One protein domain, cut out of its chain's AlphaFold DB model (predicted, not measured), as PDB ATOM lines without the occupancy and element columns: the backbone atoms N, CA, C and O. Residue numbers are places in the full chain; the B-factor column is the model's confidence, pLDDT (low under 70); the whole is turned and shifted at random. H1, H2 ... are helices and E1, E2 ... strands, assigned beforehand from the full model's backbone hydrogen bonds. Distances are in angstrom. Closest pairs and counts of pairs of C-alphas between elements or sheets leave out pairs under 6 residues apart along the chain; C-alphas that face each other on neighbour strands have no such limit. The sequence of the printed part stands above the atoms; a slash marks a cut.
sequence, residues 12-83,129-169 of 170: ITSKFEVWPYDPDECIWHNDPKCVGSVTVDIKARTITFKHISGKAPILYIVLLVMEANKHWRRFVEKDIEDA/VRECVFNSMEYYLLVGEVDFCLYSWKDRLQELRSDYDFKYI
ATOM      1  N   ILE A  12      35.975  43.957  -2.481       92.75
ATOM      2  CA  ILE A  12      36.068  42.572  -2.007       92.75
ATOM      3  C   ILE A  12      34.757  41.873  -2.341       92.75
ATOM      4  O   ILE A  12      33.734  42.198  -1.747       92.75
ATOM      5  N   THR A  13      34.794  40.903  -3.251       94.75
ATOM      6  CA  THR A  13      33.622  40.094  -3.608       94.75
ATOM      7  C   THR A  13      33.694  38.727  -2.935       94.75
ATOM      8  O   THR A  13      34.738  38.078  -2.924       94.75
ATOM      9  N   SER A  14      32.588  38.283  -2.350       94.12
ATOM     10  CA  SER A  14      32.422  36.953  -1.765       94.12
ATOM     11  C   SER A  14      31.156  36.318  -2.319       94.12
ATOM     12  O   SER A  14      30.116  36.971  -2.360       94.12
ATOM     13  N   LYS A  15      31.245  35.060  -2.751       96.19
ATOM     14  CA  LYS A  15      30.086  34.271  -3.173       96.19
ATOM     15  C   LYS A  15      29.572  33.431  -2.014       96.19
ATOM     16  O   LYS A  15      30.352  33.027  -1.148       96.19
ATOM     17  N   PHE A  16      28.279  33.156  -2.011       94.81
ATOM     18  CA  PHE A  16      27.642  32.376  -0.962       94.81
ATOM     19  C   PHE A  16      26.439  31.593  -1.485       94.81
ATOM     20  O   PHE A  16      25.931  31.861  -2.575       94.81
ATOM     21  N   GLU A  17      25.991  30.659  -0.660       96.06
ATOM     22  CA  GLU A  17      24.729  29.940  -0.763       96.06
ATOM     23  C   GLU A  17      23.970  30.064   0.576       96.06
ATOM     24  O   GLU A  17      24.609  30.037   1.631       96.06
ATOM     25  N   VAL A  18      22.644  30.240   0.548       94.25
ATOM     26  CA  VAL A  18      21.774  30.382   1.737       94.25
ATOM     27  C   VAL A  18      20.316  30.037   1.402       94.25
ATOM     28  O   VAL A  18      19.915  30.154   0.241       94.25
ATOM     29  N   TRP A  19      19.504  29.645   2.387       93.81
ATOM     30  CA  TRP A  19      18.048  29.585   2.201       93.81
ATOM     31  C   TRP A  19      17.468  30.988   1.924       93.81
ATOM     32  O   TRP A  19      17.861  31.945   2.591       93.81
ATOM     33  N   PRO A  20      16.598  31.150   0.906       91.62
ATOM     34  CA  PRO A  20      16.095  32.450   0.449       91.62
ATOM     35  C   PRO A  20      15.081  33.102   1.407       91.62
ATOM     36  O   PRO A  20      14.907  34.317   1.347       91.62
ATOM     37  N   TYR A  21      14.441  32.316   2.272       88.69
ATOM     38  CA  TYR A  21      13.553  32.710   3.375       88.69
ATOM     39  C   TYR A  21      13.508  31.546   4.377       88.69
ATOM     40  O   TYR A  21      14.489  30.803   4.461       88.69
ATOM     41  N   ASP A  22      12.425  31.408   5.147       87.88
ATOM     42  CA  ASP A  22      12.232  30.320   6.104       87.88
ATOM     43  C   ASP A  22      12.607  28.942   5.502       87.88
ATOM     44  O   ASP A  22      12.077  28.560   4.450       87.88
ATOM     45  N   PRO A  23      13.555  28.204   6.114       88.81
ATOM     46  CA  PRO A  23      14.021  26.925   5.590       88.81
ATOM     47  C   PRO A  23      12.932  25.855   5.498       88.81
ATOM     48  O   PRO A  23      12.939  25.085   4.536       88.81
ATOM     49  N   ASP A  24      12.014  25.789   6.466       87.75
ATOM     50  CA  ASP A  24      10.965  24.768   6.495       87.75
ATOM     51  C   ASP A  24       9.976  25.000   5.349       87.75
ATOM     52  O   ASP A  24       9.613  24.058   4.637       87.75
ATOM     53  N   GLU A  25       9.619  26.259   5.086       88.56
ATOM     54  CA  GLU A  25       8.821  26.630   3.915       88.56
ATOM     55  C   GLU A  25       9.556  26.345   2.600       88.56
ATOM     56  O   GLU A  25       8.961  25.798   1.671       88.56
ATOM     57  N   CYS A  26      10.856  26.653   2.508       89.00
ATOM     58  CA  CYS A  26      11.655  26.340   1.317       89.00
ATOM     59  C   CYS A  26      11.667  24.834   1.025       89.00
ATOM     60  O   CYS A  26      11.527  24.419  -0.127       89.00
ATOM     61  N   ILE A  27      11.818  24.007   2.062       89.50
ATOM     62  CA  ILE A  27      11.787  22.547   1.944       89.50
ATOM     63  C   ILE A  27      10.393  22.082   1.515       89.50
ATOM     64  O   ILE A  27      10.284  21.244   0.619       89.50
ATOM     65  N   TRP A  28       9.332  22.638   2.105       91.00
ATOM     66  CA  TRP A  28       7.950  22.297   1.763       91.00
ATOM     67  C   TRP A  28       7.601  22.641   0.308       91.00
ATOM     68  O   TRP A  28       6.963  21.842  -0.380       91.00
ATOM     69  N   HIS A  29       8.077  23.784  -0.188       90.44
ATOM     70  CA  HIS A  29       7.890  24.227  -1.569       90.44
ATOM     71  C   HIS A  29       8.902  23.642  -2.567       90.44
ATOM     72  O   HIS A  29       8.744  23.825  -3.776       90.44
ATOM     73  N   ASN A  30       9.907  22.898  -2.090       92.19
ATOM     74  CA  ASN A  30      11.030  22.400  -2.887       92.19
ATOM     75  C   ASN A  30      11.775  23.533  -3.631       92.19
ATOM     76  O   ASN A  30      12.211  23.377  -4.777       92.19
ATOM     77  N   ASP A  31      11.911  24.686  -2.976       93.88
ATOM     78  CA  ASP A  31      12.615  25.841  -3.516       93.88
ATOM     79  C   ASP A  31      14.137  25.656  -3.417       93.88
ATOM     80  O   ASP A  31      14.658  25.232  -2.384       93.88
ATOM     81  N   PRO A  32      14.903  25.976  -4.475       95.12
ATOM     82  CA  PRO A  32      16.352  25.879  -4.428       95.12
ATOM     83  C   PRO A  32      16.946  27.027  -3.612       95.12
ATOM     84  O   PRO A  32      16.507  28.174  -3.714       95.12
ATOM     85  N   LYS A  33      18.035  26.753  -2.891       95.81
ATOM     86  CA  LYS A  33      18.796  27.793  -2.191       95.81
ATOM     87  C   LYS A  33      19.215  28.944  -3.101       95.81
ATOM     88  O   LYS A  33      19.550  28.751  -4.271       95.81
ATOM     89  N   CYS A  34      19.283  30.137  -2.522       95.88
ATOM     90  CA  CYS A  34      19.852  31.306  -3.168       95.88
ATOM     91  C   CYS A  34      21.370  31.151  -3.283       95.88
ATOM     92  O   CYS A  34      22.062  31.021  -2.273       95.88
ATOM     93  N   VAL A  35      21.900  31.301  -4.495       97.69
ATOM     94  CA  VAL A  35      23.322  31.550  -4.736       97.69
ATOM     95  C   VAL A  35      23.497  33.010  -5.129       97.69
ATOM     96  O   VAL A  35      22.869  33.498  -6.073       97.69
ATOM     97  N   GLY A  36      24.375  33.710  -4.419       97.19
ATOM     98  CA  GLY A  36      24.586  35.138  -4.608       97.19
ATOM     99  C   GLY A  36      26.030  35.570  -4.414       97.19
ATOM    100  O   GLY A  36      26.930  34.779  -4.117       97.19
ATOM    101  N   SER A  37      26.252  36.868  -4.589       97.31
ATOM    102  CA  SER A  37      27.508  37.524  -4.251       97.31
ATOM    103  C   SER A  37      27.277  38.795  -3.453       97.31
ATOM    104  O   SER A  37      26.325  39.534  -3.690       97.31
ATOM    105  N   VAL A  38      28.187  39.047  -2.518       96.19
ATOM    106  CA  VAL A  38      28.317  40.317  -1.816       96.19
ATOM    107  C   VAL A  38      29.623  40.966  -2.231       96.19
ATOM    108  O   VAL A  38      30.677  40.337  -2.148       96.19
ATOM    109  N   THR A  39      29.571  42.228  -2.638       96.75
ATOM    110  CA  THR A  39      30.750  43.043  -2.929       96.75
ATOM    111  C   THR A  39      30.832  44.212  -1.965       96.75
ATOM    112  O   THR A  39      29.946  45.055  -1.946       96.75
ATOM    113  N   VAL A  40      31.912  44.286  -1.193       95.19
ATOM    114  CA  VAL A  40      32.213  45.426  -0.322       95.19
ATOM    115  C   VAL A  40      33.172  46.362  -1.048       95.19
ATOM    116  O   VAL A  40      34.311  45.978  -1.336       95.19
ATOM    117  N   ASP A  41      32.738  47.585  -1.344       94.31
ATOM    118  CA  ASP A  41      33.601  48.646  -1.858       94.31
ATOM    119  C   ASP A  41      34.171  49.461  -0.695       94.31
ATOM    120  O   ASP A  41      33.484  50.253  -0.054       94.31
ATOM    121  N   ILE A  42      35.464  49.276  -0.434       89.12
ATOM    122  CA  ILE A  42      36.163  49.921   0.683       89.12
ATOM    123  C   ILE A  42      36.247  51.444   0.513       89.12
ATOM    124  O   ILE A  42      36.274  52.169   1.503       89.12
ATOM    125  N   LYS A  43      36.326  51.941  -0.729       87.88
ATOM    126  CA  LYS A  43      36.466  53.378  -0.997       87.88
ATOM    127  C   LYS A  43      35.120  54.079  -0.947       87.88
ATOM    128  O   LYS A  43      35.018  55.125  -0.321       87.88
ATOM    129  N   ALA A  44      34.117  53.504  -1.608       88.69
ATOM    130  CA  ALA A  44      32.760  54.043  -1.607       88.69
ATOM    131  C   ALA A  44      32.030  53.783  -0.280       88.69
ATOM    132  O   ALA A  44      31.014  54.415  -0.020       88.69
ATOM    133  N   ARG A  45      32.562  52.879   0.556       89.00
ATOM    134  CA  ARG A  45      31.967  52.436   1.825       89.00
ATOM    135  C   ARG A  45      30.561  51.874   1.627       89.00
ATOM    136  O   ARG A  45      29.647  52.160   2.395       89.00
ATOM    137  N   THR A  46      30.411  51.064   0.585       93.38
ATOM    138  CA  THR A  46      29.148  50.415   0.236       93.38
ATOM    139  C   THR A  46      29.277  48.901   0.234       93.38
ATOM    140  O   THR A  46      30.363  48.335   0.070       93.38
ATOM    141  N   ILE A  47      28.136  48.244   0.389       94.75
ATOM    142  CA  ILE A  47      27.941  46.822   0.177       94.75
ATOM    143  C   ILE A  47      26.904  46.617  -0.922       94.75
ATOM    144  O   ILE A  47      25.847  47.238  -0.924       94.75
ATOM    145  N   THR A  48      27.217  45.750  -1.875       95.94
ATOM    146  CA  THR A  48      26.323  45.362  -2.966       95.94
ATOM    147  C   THR A  48      25.988  43.892  -2.825       95.94
ATOM    148  O   THR A  48      26.904  43.070  -2.812       95.94
ATOM    149  N   PHE A  49      24.707  43.552  -2.766       96.06
ATOM    150  CA  PHE A  49      24.238  42.182  -2.951       96.06
ATOM    151  C   PHE A  49      23.784  41.991  -4.398       96.06
ATOM    152  O   PHE A  49      23.158  42.876  -4.979       96.06
ATOM    153  N   LYS A  50      24.080  40.817  -4.961       96.38
ATOM    154  CA  LYS A  50      23.603  40.396  -6.275       96.38
ATOM    155  C   LYS A  50      23.262  38.910  -6.290       96.38
ATOM    156  O   LYS A  50      24.134  38.075  -6.031       96.38
ATOM    157  N   HIS A  51      22.021  38.596  -6.641       96.06
ATOM    158  CA  HIS A  51      21.536  37.248  -6.927       96.06
ATOM    159  C   HIS A  51      22.181  36.698  -8.206       96.06
ATOM    160  O   HIS A  51      22.396  37.434  -9.171       96.06
ATOM    161  N   ILE A  52      22.524  35.408  -8.204       96.81
ATOM    162  CA  ILE A  52      23.163  34.720  -9.336       96.81
ATOM    163  C   ILE A  52      22.287  33.566  -9.828       96.81
ATOM    164  O   ILE A  52      22.047  33.457 -11.030       96.81
ATOM    165  N   SER A  53      21.832  32.691  -8.929       96.75
ATOM    166  CA  SER A  53      21.014  31.524  -9.280       96.75
ATOM    167  C   SER A  53      20.194  31.008  -8.093       96.75
ATOM    168  O   SER A  53      20.386  31.448  -6.961       96.75
ATOM    169  N   GLY A  54      19.292  30.059  -8.357       94.81
ATOM    170  CA  GLY A  54      18.339  29.551  -7.367       94.81
ATOM    171  C   GLY A  54      17.195  30.532  -7.107       94.81
ATOM    172  O   GLY A  54      16.976  31.451  -7.902       94.81
ATOM    173  N   LYS A  55      16.473  30.351  -6.002       93.44
ATOM    174  CA  LYS A  55      15.394  31.253  -5.585       93.44
ATOM    175  C   LYS A  55      15.993  32.572  -5.098       93.44
ATOM    176  O   LYS A  55      17.048  32.574  -4.461       93.44
ATOM    177  N   ALA A  56      15.382  33.699  -5.454       92.31
ATOM    178  CA  ALA A  56      15.863  34.992  -4.987       92.31
ATOM    179  C   ALA A  56      15.513  35.162  -3.496       92.31
ATOM    180  O   ALA A  56      14.423  34.768  -3.083       92.31
ATOM    181  N   PRO A  57      16.436  35.694  -2.680       91.44
ATOM    182  CA  PRO A  57      16.235  35.809  -1.248       91.44
ATOM    183  C   PRO A  57      15.361  37.011  -0.916       91.44
ATOM    184  O   PRO A  57      15.377  38.017  -1.626       91.44
ATOM    185  N   ILE A  58      14.671  36.945   0.211       87.94
ATOM    186  CA  ILE A  58      13.933  38.087   0.743       87.94
ATOM    187  C   ILE A  58      14.896  39.126   1.322       87.94
ATOM    188  O   ILE A  58      16.029  38.795   1.689       87.94
ATOM    189  N   LEU A  59      14.462  40.386   1.442       85.56
ATOM    190  CA  LEU A  59      15.322  41.467   1.954       85.56
ATOM    191  C   LEU A  59      15.970  41.119   3.305       85.56
ATOM    192  O   LEU A  59      17.147  41.410   3.505       85.56
ATOM    193  N   TYR A  60      15.244  40.436   4.191       82.50
ATOM    194  CA  TYR A  60      15.781  39.970   5.471       82.50
ATOM    195  C   TYR A  60      17.016  39.068   5.308       82.50
ATOM    196  O   TYR A  60      18.049  39.305   5.936       82.50
ATOM    197  N   ILE A  61      16.955  38.086   4.407       87.38
ATOM    198  CA  ILE A  61      18.086  37.194   4.129       87.38
ATOM    199  C   ILE A  61      19.240  37.960   3.484       87.38
ATOM    200  O   ILE A  61      20.401  37.708   3.804       87.38
ATOM    201  N   VAL A  62      18.953  38.948   2.633       90.38
ATOM    202  CA  VAL A  62      19.999  39.824   2.090       90.38
ATOM    203  C   VAL A  62      20.732  40.576   3.201       90.38
ATOM    204  O   VAL A  62      21.965  40.566   3.218       90.38
ATOM    205  N   LEU A  63      20.012  41.178   4.151       86.94
ATOM    206  CA  LEU A  63      20.613  41.886   5.286       86.94
ATOM    207  C   LEU A  63      21.432  40.938   6.178       86.94
ATOM    208  O   LEU A  63      22.558  41.276   6.541       86.94
ATOM    209  N   LEU A  64      20.945  39.718   6.441       85.25
ATOM    210  CA  LEU A  64      21.681  38.680   7.180       85.25
ATOM    211  C   LEU A  64      23.002  38.322   6.492       85.25
ATOM    212  O   LEU A  64      24.055  38.228   7.131       85.25
ATOM    213  N   VAL A  65      22.980  38.148   5.172       89.25
ATOM    214  CA  VAL A  65      24.184  37.845   4.397       89.25
ATOM    215  C   VAL A  65      25.180  39.011   4.425       89.25
ATOM    216  O   VAL A  65      26.393  38.791   4.524       89.25
ATOM    217  N   MET A  66      24.690  40.250   4.357       89.94
ATOM    218  CA  MET A  66      25.526  41.442   4.501       89.94
ATOM    219  C   MET A  66      26.177  41.504   5.891       89.94
ATOM    220  O   MET A  66      27.391  41.708   5.977       89.94
ATOM    221  N   GLU A  67      25.422  41.228   6.957       84.62
ATOM    222  CA  GLU A  67      25.911  41.156   8.343       84.62
ATOM    223  C   GLU A  67      26.979  40.064   8.525       84.62
ATOM    224  O   GLU A  67      27.996  40.250   9.200       84.62
ATOM    225  N   ALA A  68      26.814  38.922   7.851       83.81
ATOM    226  CA  ALA A  68      27.778  37.826   7.885       83.81
ATOM    227  C   ALA A  68      29.130  38.176   7.226       83.81
ATOM    228  O   ALA A  68      30.113  37.431   7.410       83.81
ATOM    229  N   ASN A  69      29.215  39.276   6.466       87.31
ATOM    230  CA  ASN A  69      30.432  39.731   5.807       87.31
ATOM    231  C   ASN A  69      31.345  40.516   6.765       87.31
ATOM    232  O   ASN A  69      31.161  41.697   7.051       87.31
ATOM    233  N   LYS A  70      32.441  39.875   7.184       84.44
ATOM    234  CA  LYS A  70      33.419  40.456   8.127       84.44
ATOM    235  C   LYS A  70      34.048  41.781   7.676       84.44
ATOM    236  O   LYS A  70      34.565  42.516   8.513       84.44
ATOM    237  N   HIS A  71      34.132  42.036   6.367       86.81
ATOM    238  CA  HIS A  71      34.721  43.272   5.853       86.81
ATOM    239  C   HIS A  71      33.732  44.424   5.966       86.81
ATOM    240  O   HIS A  71      34.140  45.521   6.326       86.81
ATOM    241  N   TRP A  72      32.453  44.143   5.717       89.62
ATOM    242  CA  TRP A  72      31.365  45.096   5.865       89.62
ATOM    243  C   TRP A  72      31.167  45.536   7.309       89.62
ATOM    244  O   TRP A  72      31.235  46.728   7.599       89.62
ATOM    245  N   ARG A  73      31.048  44.571   8.227       83.12
ATOM    246  CA  ARG A  73      30.823  44.834   9.653       83.12
ATOM    247  C   ARG A  73      31.832  45.818  10.254       83.12
ATOM    248  O   ARG A  73      31.455  46.718  10.990       83.12
ATOM    249  N   ARG A  74      33.107  45.722   9.857       79.44
ATOM    250  CA  ARG A  74      34.163  46.653  10.297       79.44
ATOM    251  C   ARG A  74      33.924  48.108   9.887       79.44
ATOM    252  O   ARG A  74      34.431  48.999  10.559       79.44
ATOM    253  N   PHE A  75      33.252  48.358   8.763       77.50
ATOM    254  CA  PHE A  75      32.913  49.718   8.336       77.50
ATOM    255  C   PHE A  75      31.697  50.246   9.077       77.50
ATOM    256  O   PHE A  75      31.727  51.394   9.508       77.50
ATOM    257  N   VAL A  76      30.676  49.404   9.232       77.94
ATOM    258  CA  VAL A  76      29.427  49.753   9.911       77.94
ATOM    259  C   VAL A  76      29.682  50.096  11.377       77.94
ATOM    260  O   VAL A  76      29.306  51.181  11.802       77.94
ATOM    261  N   GLU A  77      30.404  49.246  12.118       74.31
ATOM    262  CA  GLU A  77      30.749  49.497  13.530       74.31
ATOM    263  C   GLU A  77      31.466  50.843  13.713       74.31
ATOM    264  O   GLU A  77      31.157  51.585  14.636       74.31
ATOM    265  N   LYS A  78      32.372  51.193  12.791       73.88
ATOM    266  CA  LYS A  78      33.111  52.459  12.843       73.88
ATOM    267  C   LYS A  78      32.231  53.683  12.560       73.88
ATOM    268  O   LYS A  78      32.490  54.737  13.119       73.88
ATOM    269  N   ASP A  79      31.250  53.570  11.667       73.00
ATOM    270  CA  ASP A  79      30.393  54.703  11.283       73.00
ATOM    271  C   ASP A  79      29.272  54.987  12.279       73.00
ATOM    272  O   ASP A  79      28.827  56.125  12.388       73.00
ATOM    273  N   ILE A  80      28.811  53.967  13.006       68.56
ATOM    274  CA  ILE A  80      27.758  54.118  14.018       68.56
ATOM    275  C   ILE A  80      28.239  54.951  15.212       68.56
ATOM    276  O   ILE A  80      27.449  55.693  15.793       68.56
ATOM    277  N   GLU A  81      29.528  54.883  15.552       62.84
ATOM    278  CA  GLU A  81      30.113  55.656  16.657       62.84
ATOM    279  C   GLU A  81      30.046  57.186  16.436       62.84
ATOM    280  O   GLU A  81      30.125  57.935  17.408       62.84
ATOM    281  N   ASP A  82      29.798  57.656  15.204       53.94
ATOM    282  CA  ASP A  82      29.795  59.083  14.838       53.94
ATOM    283  C   ASP A  82      28.395  59.763  14.872       53.94
ATOM    284  O   ASP A  82      28.259  60.919  14.472       53.94
ATOM    285  N   ALA A  83      27.352  59.087  15.380       56.06
ATOM    286  CA  ALA A  83      26.052  59.652  15.798       56.06
ATOM    287  C   ALA A  83      25.361  60.667  14.845       56.06
ATOM    288  O   ALA A  83      24.720  61.615  15.301       56.06
ATOM    289  N   VAL A 129      14.706  40.054  -3.401       88.19
ATOM    290  CA  VAL A 129      15.707  41.042  -3.789       88.19
ATOM    291  C   VAL A 129      16.668  40.380  -4.763       88.19
ATOM    292  O   VAL A 129      17.277  39.354  -4.467       88.19
ATOM    293  N   ARG A 130      16.831  40.980  -5.945       91.12
ATOM    294  CA  ARG A 130      17.789  40.506  -6.960       91.12
ATOM    295  C   ARG A 130      19.109  41.256  -6.916       91.12
ATOM    296  O   ARG A 130      20.162  40.657  -7.112       91.12
ATOM    297  N   GLU A 131      19.059  42.552  -6.649       92.50
ATOM    298  CA  GLU A 131      20.241  43.395  -6.524       92.50
ATOM    299  C   GLU A 131      19.911  44.594  -5.635       92.50
ATOM    300  O   GLU A 131      18.840  45.188  -5.760       92.50
ATOM    301  N   CYS A 132      20.819  44.947  -4.730       91.38
ATOM    302  CA  CYS A 132      20.727  46.179  -3.952       91.38
ATOM    303  C   CYS A 132      22.118  46.654  -3.528       91.38
ATOM    304  O   CYS A 132      23.076  45.874  -3.466       91.38
ATOM    305  N   VAL A 133      22.228  47.952  -3.247       93.75
ATOM    306  CA  VAL A 133      23.459  48.591  -2.783       93.75
ATOM    307  C   VAL A 133      23.124  49.483  -1.603       93.75
ATOM    308  O   VAL A 133      22.235  50.320  -1.721       93.75
ATOM    309  N   PHE A 134      23.867  49.338  -0.509       92.06
ATOM    310  CA  PHE A 134      23.725  50.183   0.673       92.06
ATOM    311  C   PHE A 134      25.074  50.739   1.116       92.06
ATOM    312  O   PHE A 134      26.100  50.062   1.046       92.06
ATOM    313  N   ASN A 135      25.075  51.973   1.594       90.75
ATOM    314  CA  ASN A 135      26.094  52.531   2.466       90.75
ATOM    315  C   ASN A 135      25.792  52.164   3.934       90.75
ATOM    316  O   ASN A 135      24.798  51.502   4.238       90.75
ATOM    317  N   SER A 136      26.682  52.550   4.848       86.31
ATOM    318  CA  SER A 136      26.574  52.187   6.266       86.31
ATOM    319  C   SER A 136      25.323  52.750   6.941       86.31
ATOM    320  O   SER A 136      24.709  52.035   7.725       86.31
ATOM    321  N   MET A 137      24.908  53.974   6.604       85.25
ATOM    322  CA  MET A 137      23.692  54.601   7.138       85.25
ATOM    323  C   MET A 137      22.423  53.894   6.657       85.25
ATOM    324  O   MET A 137      21.569  53.552   7.465       85.25
ATOM    325  N   GLU A 138      22.302  53.650   5.349       87.06
ATOM    326  CA  GLU A 138      21.151  52.952   4.763       87.06
ATOM    327  C   GLU A 138      20.996  51.559   5.369       87.06
ATOM    328  O   GLU A 138      19.903  51.172   5.771       87.06
ATOM    329  N   TYR A 139      22.106  50.825   5.475       86.00
ATOM    330  CA  TYR A 139      22.140  49.522   6.123       86.00
ATOM    331  C   TYR A 139      21.747  49.604   7.600       86.00
ATOM    332  O   TYR A 139      20.930  48.811   8.053       86.00
ATOM    333  N   TYR A 140      22.298  50.568   8.343       81.31
ATOM    334  CA  TYR A 140      21.995  50.757   9.759       81.31
ATOM    335  C   TYR A 140      20.507  51.023   9.998       81.31
ATOM    336  O   TYR A 140      19.910  50.373  10.849       81.31
ATOM    337  N   LEU A 141      19.893  51.915   9.217       79.75
ATOM    338  CA  LEU A 141      18.462  52.211   9.318       79.75
ATOM    339  C   LEU A 141      17.603  50.997   8.939       79.75
ATOM    340  O   LEU A 141      16.641  50.688   9.633       79.75
ATOM    341  N   LEU A 142      17.979  50.262   7.885       81.38
ATOM    342  CA  LEU A 142      17.287  49.032   7.475       81.38
ATOM    343  C   LEU A 142      17.358  47.928   8.527       81.38
ATOM    344  O   LEU A 142      16.438  47.125   8.610       81.38
ATOM    345  N   VAL A 143      18.438  47.873   9.304       75.94
ATOM    346  CA  VAL A 143      18.608  46.916  10.400       75.94
ATOM    347  C   VAL A 143      17.952  47.402  11.701       75.94
ATOM    348  O   VAL A 143      17.515  46.577  12.496       75.94
ATOM    349  N   GLY A 144      17.909  48.716  11.936       65.62
ATOM    350  CA  GLY A 144      17.457  49.316  13.193       65.62
ATOM    351  C   GLY A 144      15.969  49.672  13.266       65.62
ATOM    352  O   GLY A 144      15.387  49.526  14.333       65.62
ATOM    353  N   GLU A 145      15.351  50.154  12.180       59.44
ATOM    354  CA  GLU A 145      13.934  50.580  12.180       59.44
ATOM    355  C   GLU A 145      12.971  49.502  11.692       59.44
ATOM    356  O   GLU A 145      11.821  49.430  12.124       59.44
ATOM    357  N   VAL A 146      13.431  48.639  10.791       53.00
ATOM    358  CA  VAL A 146      12.758  47.364  10.588       53.00
ATOM    359  C   VAL A 146      13.259  46.517  11.743       53.00
ATOM    360  O   VAL A 146      14.402  46.093  11.668       53.00
ATOM    361  N   ASP A 147      12.481  46.393  12.828       43.09
ATOM    362  CA  ASP A 147      12.820  45.650  14.058       43.09
ATOM    363  C   ASP A 147      13.470  44.296  13.718       43.09
ATOM    364  O   ASP A 147      12.824  43.254  13.588       43.09
ATOM    365  N   PHE A 148      14.784  44.307  13.536       49.28
ATOM    366  CA  PHE A 148      15.581  43.136  13.279       49.28
ATOM    367  C   PHE A 148      16.480  42.997  14.492       49.28
ATOM    368  O   PHE A 148      17.286  43.867  14.816       49.28
ATOM    369  N   CYS A 149      16.347  41.859  15.169       36.53
ATOM    370  CA  CYS A 149      17.188  41.416  16.276       36.53
ATOM    371  C   CYS A 149      18.649  41.154  15.838       36.53
ATOM    372  O   CYS A 149      19.197  40.080  16.077       36.53
ATOM    373  N   LEU A 150      19.298  42.116  15.182       43.81
ATOM    374  CA  LEU A 150      20.679  42.054  14.711       43.81
ATOM    375  C   LEU A 150      21.625  42.838  15.630       43.81
ATOM    376  O   LEU A 150      22.699  43.261  15.207       43.81
ATOM    377  N   TYR A 151      21.320  42.912  16.930       41.75
ATOM    378  CA  TYR A 151      22.371  43.034  17.947       41.75
ATOM    379  C   TYR A 151      23.150  41.714  18.002       41.75
ATOM    380  O   TYR A 151      23.041  40.909  18.925       41.75
ATOM    381  N   SER A 152      23.915  41.454  16.947       40.44
ATOM    382  CA  SER A 152      24.683  40.236  16.757       40.44
ATOM    383  C   SER A 152      26.028  40.406  17.470       40.44
ATOM    384  O   SER A 152      27.074  40.752  16.906       40.44
ATOM    385  N   TRP A 153      25.995  40.172  18.784       42.12
ATOM    386  CA  TRP A 153      27.181  39.742  19.519       42.12
ATOM    387  C   TRP A 153      27.720  38.487  18.814       42.12
ATOM    388  O   TRP A 153      26.944  37.721  18.239       42.12
ATOM    389  N   LYS A 154      29.046  38.300  18.791       47.28
ATOM    390  CA  LYS A 154      29.751  37.292  17.962       47.28
ATOM    391  C   LYS A 154      29.151  35.875  17.998       47.28
ATOM    392  O   LYS A 154      29.352  35.133  17.039       47.28
ATOM    393  N   ASP A 155      28.419  35.536  19.050       48.59
ATOM    394  CA  ASP A 155      27.810  34.229  19.280       48.59
ATOM    395  C   ASP A 155      26.603  33.960  18.356       48.59
ATOM    396  O   ASP A 155      26.469  32.858  17.825       48.59
ATOM    397  N   ARG A 156      25.811  34.985  17.999       51.81
ATOM    398  CA  ARG A 156      24.634  34.825  17.116       51.81
ATOM    399  C   ARG A 156      24.964  34.655  15.637       51.81
ATOM    400  O   ARG A 156      24.131  34.191  14.868       51.81
ATOM    401  N   LEU A 157      26.184  34.992  15.215       54.97
ATOM    402  CA  LEU A 157      26.610  34.798  13.825       54.97
ATOM    403  C   LEU A 157      26.762  33.321  13.451       54.97
ATOM    404  O   LEU A 157      26.665  32.995  12.271       54.97
ATOM    405  N   GLN A 158      27.074  32.438  14.404       58.12
ATOM    406  CA  GLN A 158      27.112  31.000  14.126       58.12
ATOM    407  C   GLN A 158      25.702  30.415  14.069       58.12
ATOM    408  O   GLN A 158      25.421  29.640  13.160       58.12
ATOM    409  N   GLU A 159      24.825  30.858  14.970       56.22
ATOM    410  CA  GLU A 159      23.409  30.473  15.026       56.22
ATOM    411  C   GLU A 159      22.682  30.887  13.737       56.22
ATOM    412  O   GLU A 159      22.238  30.023  12.992       56.22
ATOM    413  N   LEU A 160      22.749  32.165  13.343       61.84
ATOM    414  CA  LEU A 160      22.126  32.674  12.107       61.84
ATOM    415  C   LEU A 160      22.645  31.999  10.827       61.84
ATOM    416  O   LEU A 160      21.928  31.904   9.831       61.84
ATOM    417  N   ARG A 161      23.904  31.539  10.822       67.25
ATOM    418  CA  ARG A 161      24.461  30.780   9.691       67.25
ATOM    419  C   ARG A 161      23.968  29.343   9.660       67.25
ATOM    420  O   ARG A 161      23.827  28.799   8.571       67.25
ATOM    421  N   SER A 162      23.770  28.740  10.826       74.56
ATOM    422  CA  SER A 162      23.251  27.383  10.946       74.56
ATOM    423  C   SER A 162      21.775  27.340  10.567       74.56
ATOM    424  O   SER A 162      21.395  26.500   9.759       74.56
ATOM    425  N   ASP A 163      20.985  28.285  11.077       78.12
ATOM    426  CA  ASP A 163      19.533  28.332  10.886       78.12
ATOM    427  C   ASP A 163      19.165  28.437   9.399       78.12
ATOM    428  O   ASP A 163      18.296  27.719   8.924       78.12
ATOM    429  N   TYR A 164      19.899  29.244   8.623       85.62
ATOM    430  CA  TYR A 164      19.642  29.446   7.186       85.62
ATOM    431  C   TYR A 164      20.613  28.697   6.258       85.62
ATOM    432  O   TYR A 164      20.672  28.965   5.055       85.62
ATOM    433  N   ASP A 165      21.395  27.765   6.806       88.56
ATOM    434  CA  ASP A 165      22.441  26.999   6.116       88.56
ATOM    435  C   ASP A 165      23.358  27.857   5.214       88.56
ATOM    436  O   ASP A 165      23.681  27.493   4.074       88.56
ATOM    437  N   PHE A 166      23.763  29.027   5.724       89.62
ATOM    438  CA  PHE A 166      24.630  29.976   5.031       89.62
ATOM    439  C   PHE A 166      26.046  29.420   4.881       89.62
ATOM    440  O   PHE A 166      26.727  29.095   5.862       89.62
ATOM    441  N   LYS A 167      26.556  29.418   3.649       90.62
ATOM    442  CA  LYS A 167      27.901  28.936   3.319       90.62
ATOM    443  C   LYS A 167      28.573  29.859   2.313       90.62
ATOM    444  O   LYS A 167      28.014  30.172   1.269       90.62
ATOM    445  N   TYR A 168      29.817  30.255   2.586       91.38
ATOM    446  CA  TYR A 168      30.663  30.850   1.548       91.38
ATOM    447  C   TYR A 168      31.060  29.776   0.532       91.38
ATOM    448  O   TYR A 168      31.460  28.678   0.919       91.38
ATOM    449  N   ILE A 169      31.019  30.118  -0.754       92.25
ATOM    450  CA  ILE A 169      31.414  29.228  -1.853       92.25
ATOM    451  C   ILE A 169      32.573  29.840  -2.648       92.25
ATOM    452  O   ILE A 169      32.811  31.050  -2.588       92.25
TER     453      ILE A 169
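This is residues 12 to 83 and 129 to 169 of the 170 residues of an uncharacterized protein of Ruminococcus flavefaciens (UniProt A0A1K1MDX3). A strongly twisted sheet of five strands has helices H2, H3 and H4 over one face and no named helix over the other, with H5 farther out beyond H2 and H1 off one end of the sheet. The ends of the longest axis lie near H1 and just after H3. The printed part has 113 residues, with five named helices and five named strands in the order E1 H1 E2 E3 H2 H3 E4 H4 H5 E5; the antiparallel sheet runs E4, E3, E2, E1, E5. The class is mixed, helices and strands, and the whole is compact, with a radius of gyration of the C-alphas of 13.7 A and spans of 45 by 25 by 22 A.

E1, residues 12 to 18, is an inner strand, antiparallel to E2, residues 34 to 41, with N 14 and O 38 at 2.8 A. H1, residues 23 to 29, is not on the sheet. E2 and E3, residues 46 to 53, form a hairpin, with N 48 and O 39 at 2.8 A. E4, residues 131 to 135, is an edge strand beside E3, with N 47 and O 134 at 2.8 A. The other edge strand, E5, residues 167 to 169, is beside E1, with N 17 and O 167 at 2.8 A. H2, residues 59 to 67, H3, residues 70 to 80, and H4, residues 136 to 144, are on one face of the sheet, two layers in all. The closest C-alphas of H2 and E3, those of Val 62 and Phe 49, are 7.0 A apart. H3 has a height over the sheet of 9.9 A and runs slantwise to the strands, at 54 degrees to E2 on the local plane. H3 and H4 touch, about perpendicular at 87 degrees; their closest C-alphas, those of Val 76 and Ser 136, are 5.2 A apart. H5, residues 156 to 163, is only just not on the sheet, with 4 pairs of C-alphas within 10 A, and is close to H2 but not clearly touching it: the closest C-alphas, those of Leu 160 and Leu 64, are 7.8 A apart. In H1, H2, H4 and H5 every O i to N i+4 pair is within hydrogen-bond range; in H3, 4 of 7 are.

E1 begins at C-alpha 12 (36.068, 42.572, -2.007) and is 19.2 A long. E2 measures 22.2 A, E3 22.7 A, H3 15.9 A and E4 14.1 A. E5 ends at C-alpha 169 (31.414, 29.228, -1.853).

The two C-alphas farthest apart, those of Asn 30 and Asp 82, are 44.9 A apart. Residues 84 to 128 are not printed, and C-alphas 83 and 129 are 28.9 A apart across this cut. The link from H4 to H5, 11 residues, is long. The mean pLDDT of the printed part is 82.2; residues 80 to 83 and 144 to 161 are under 70.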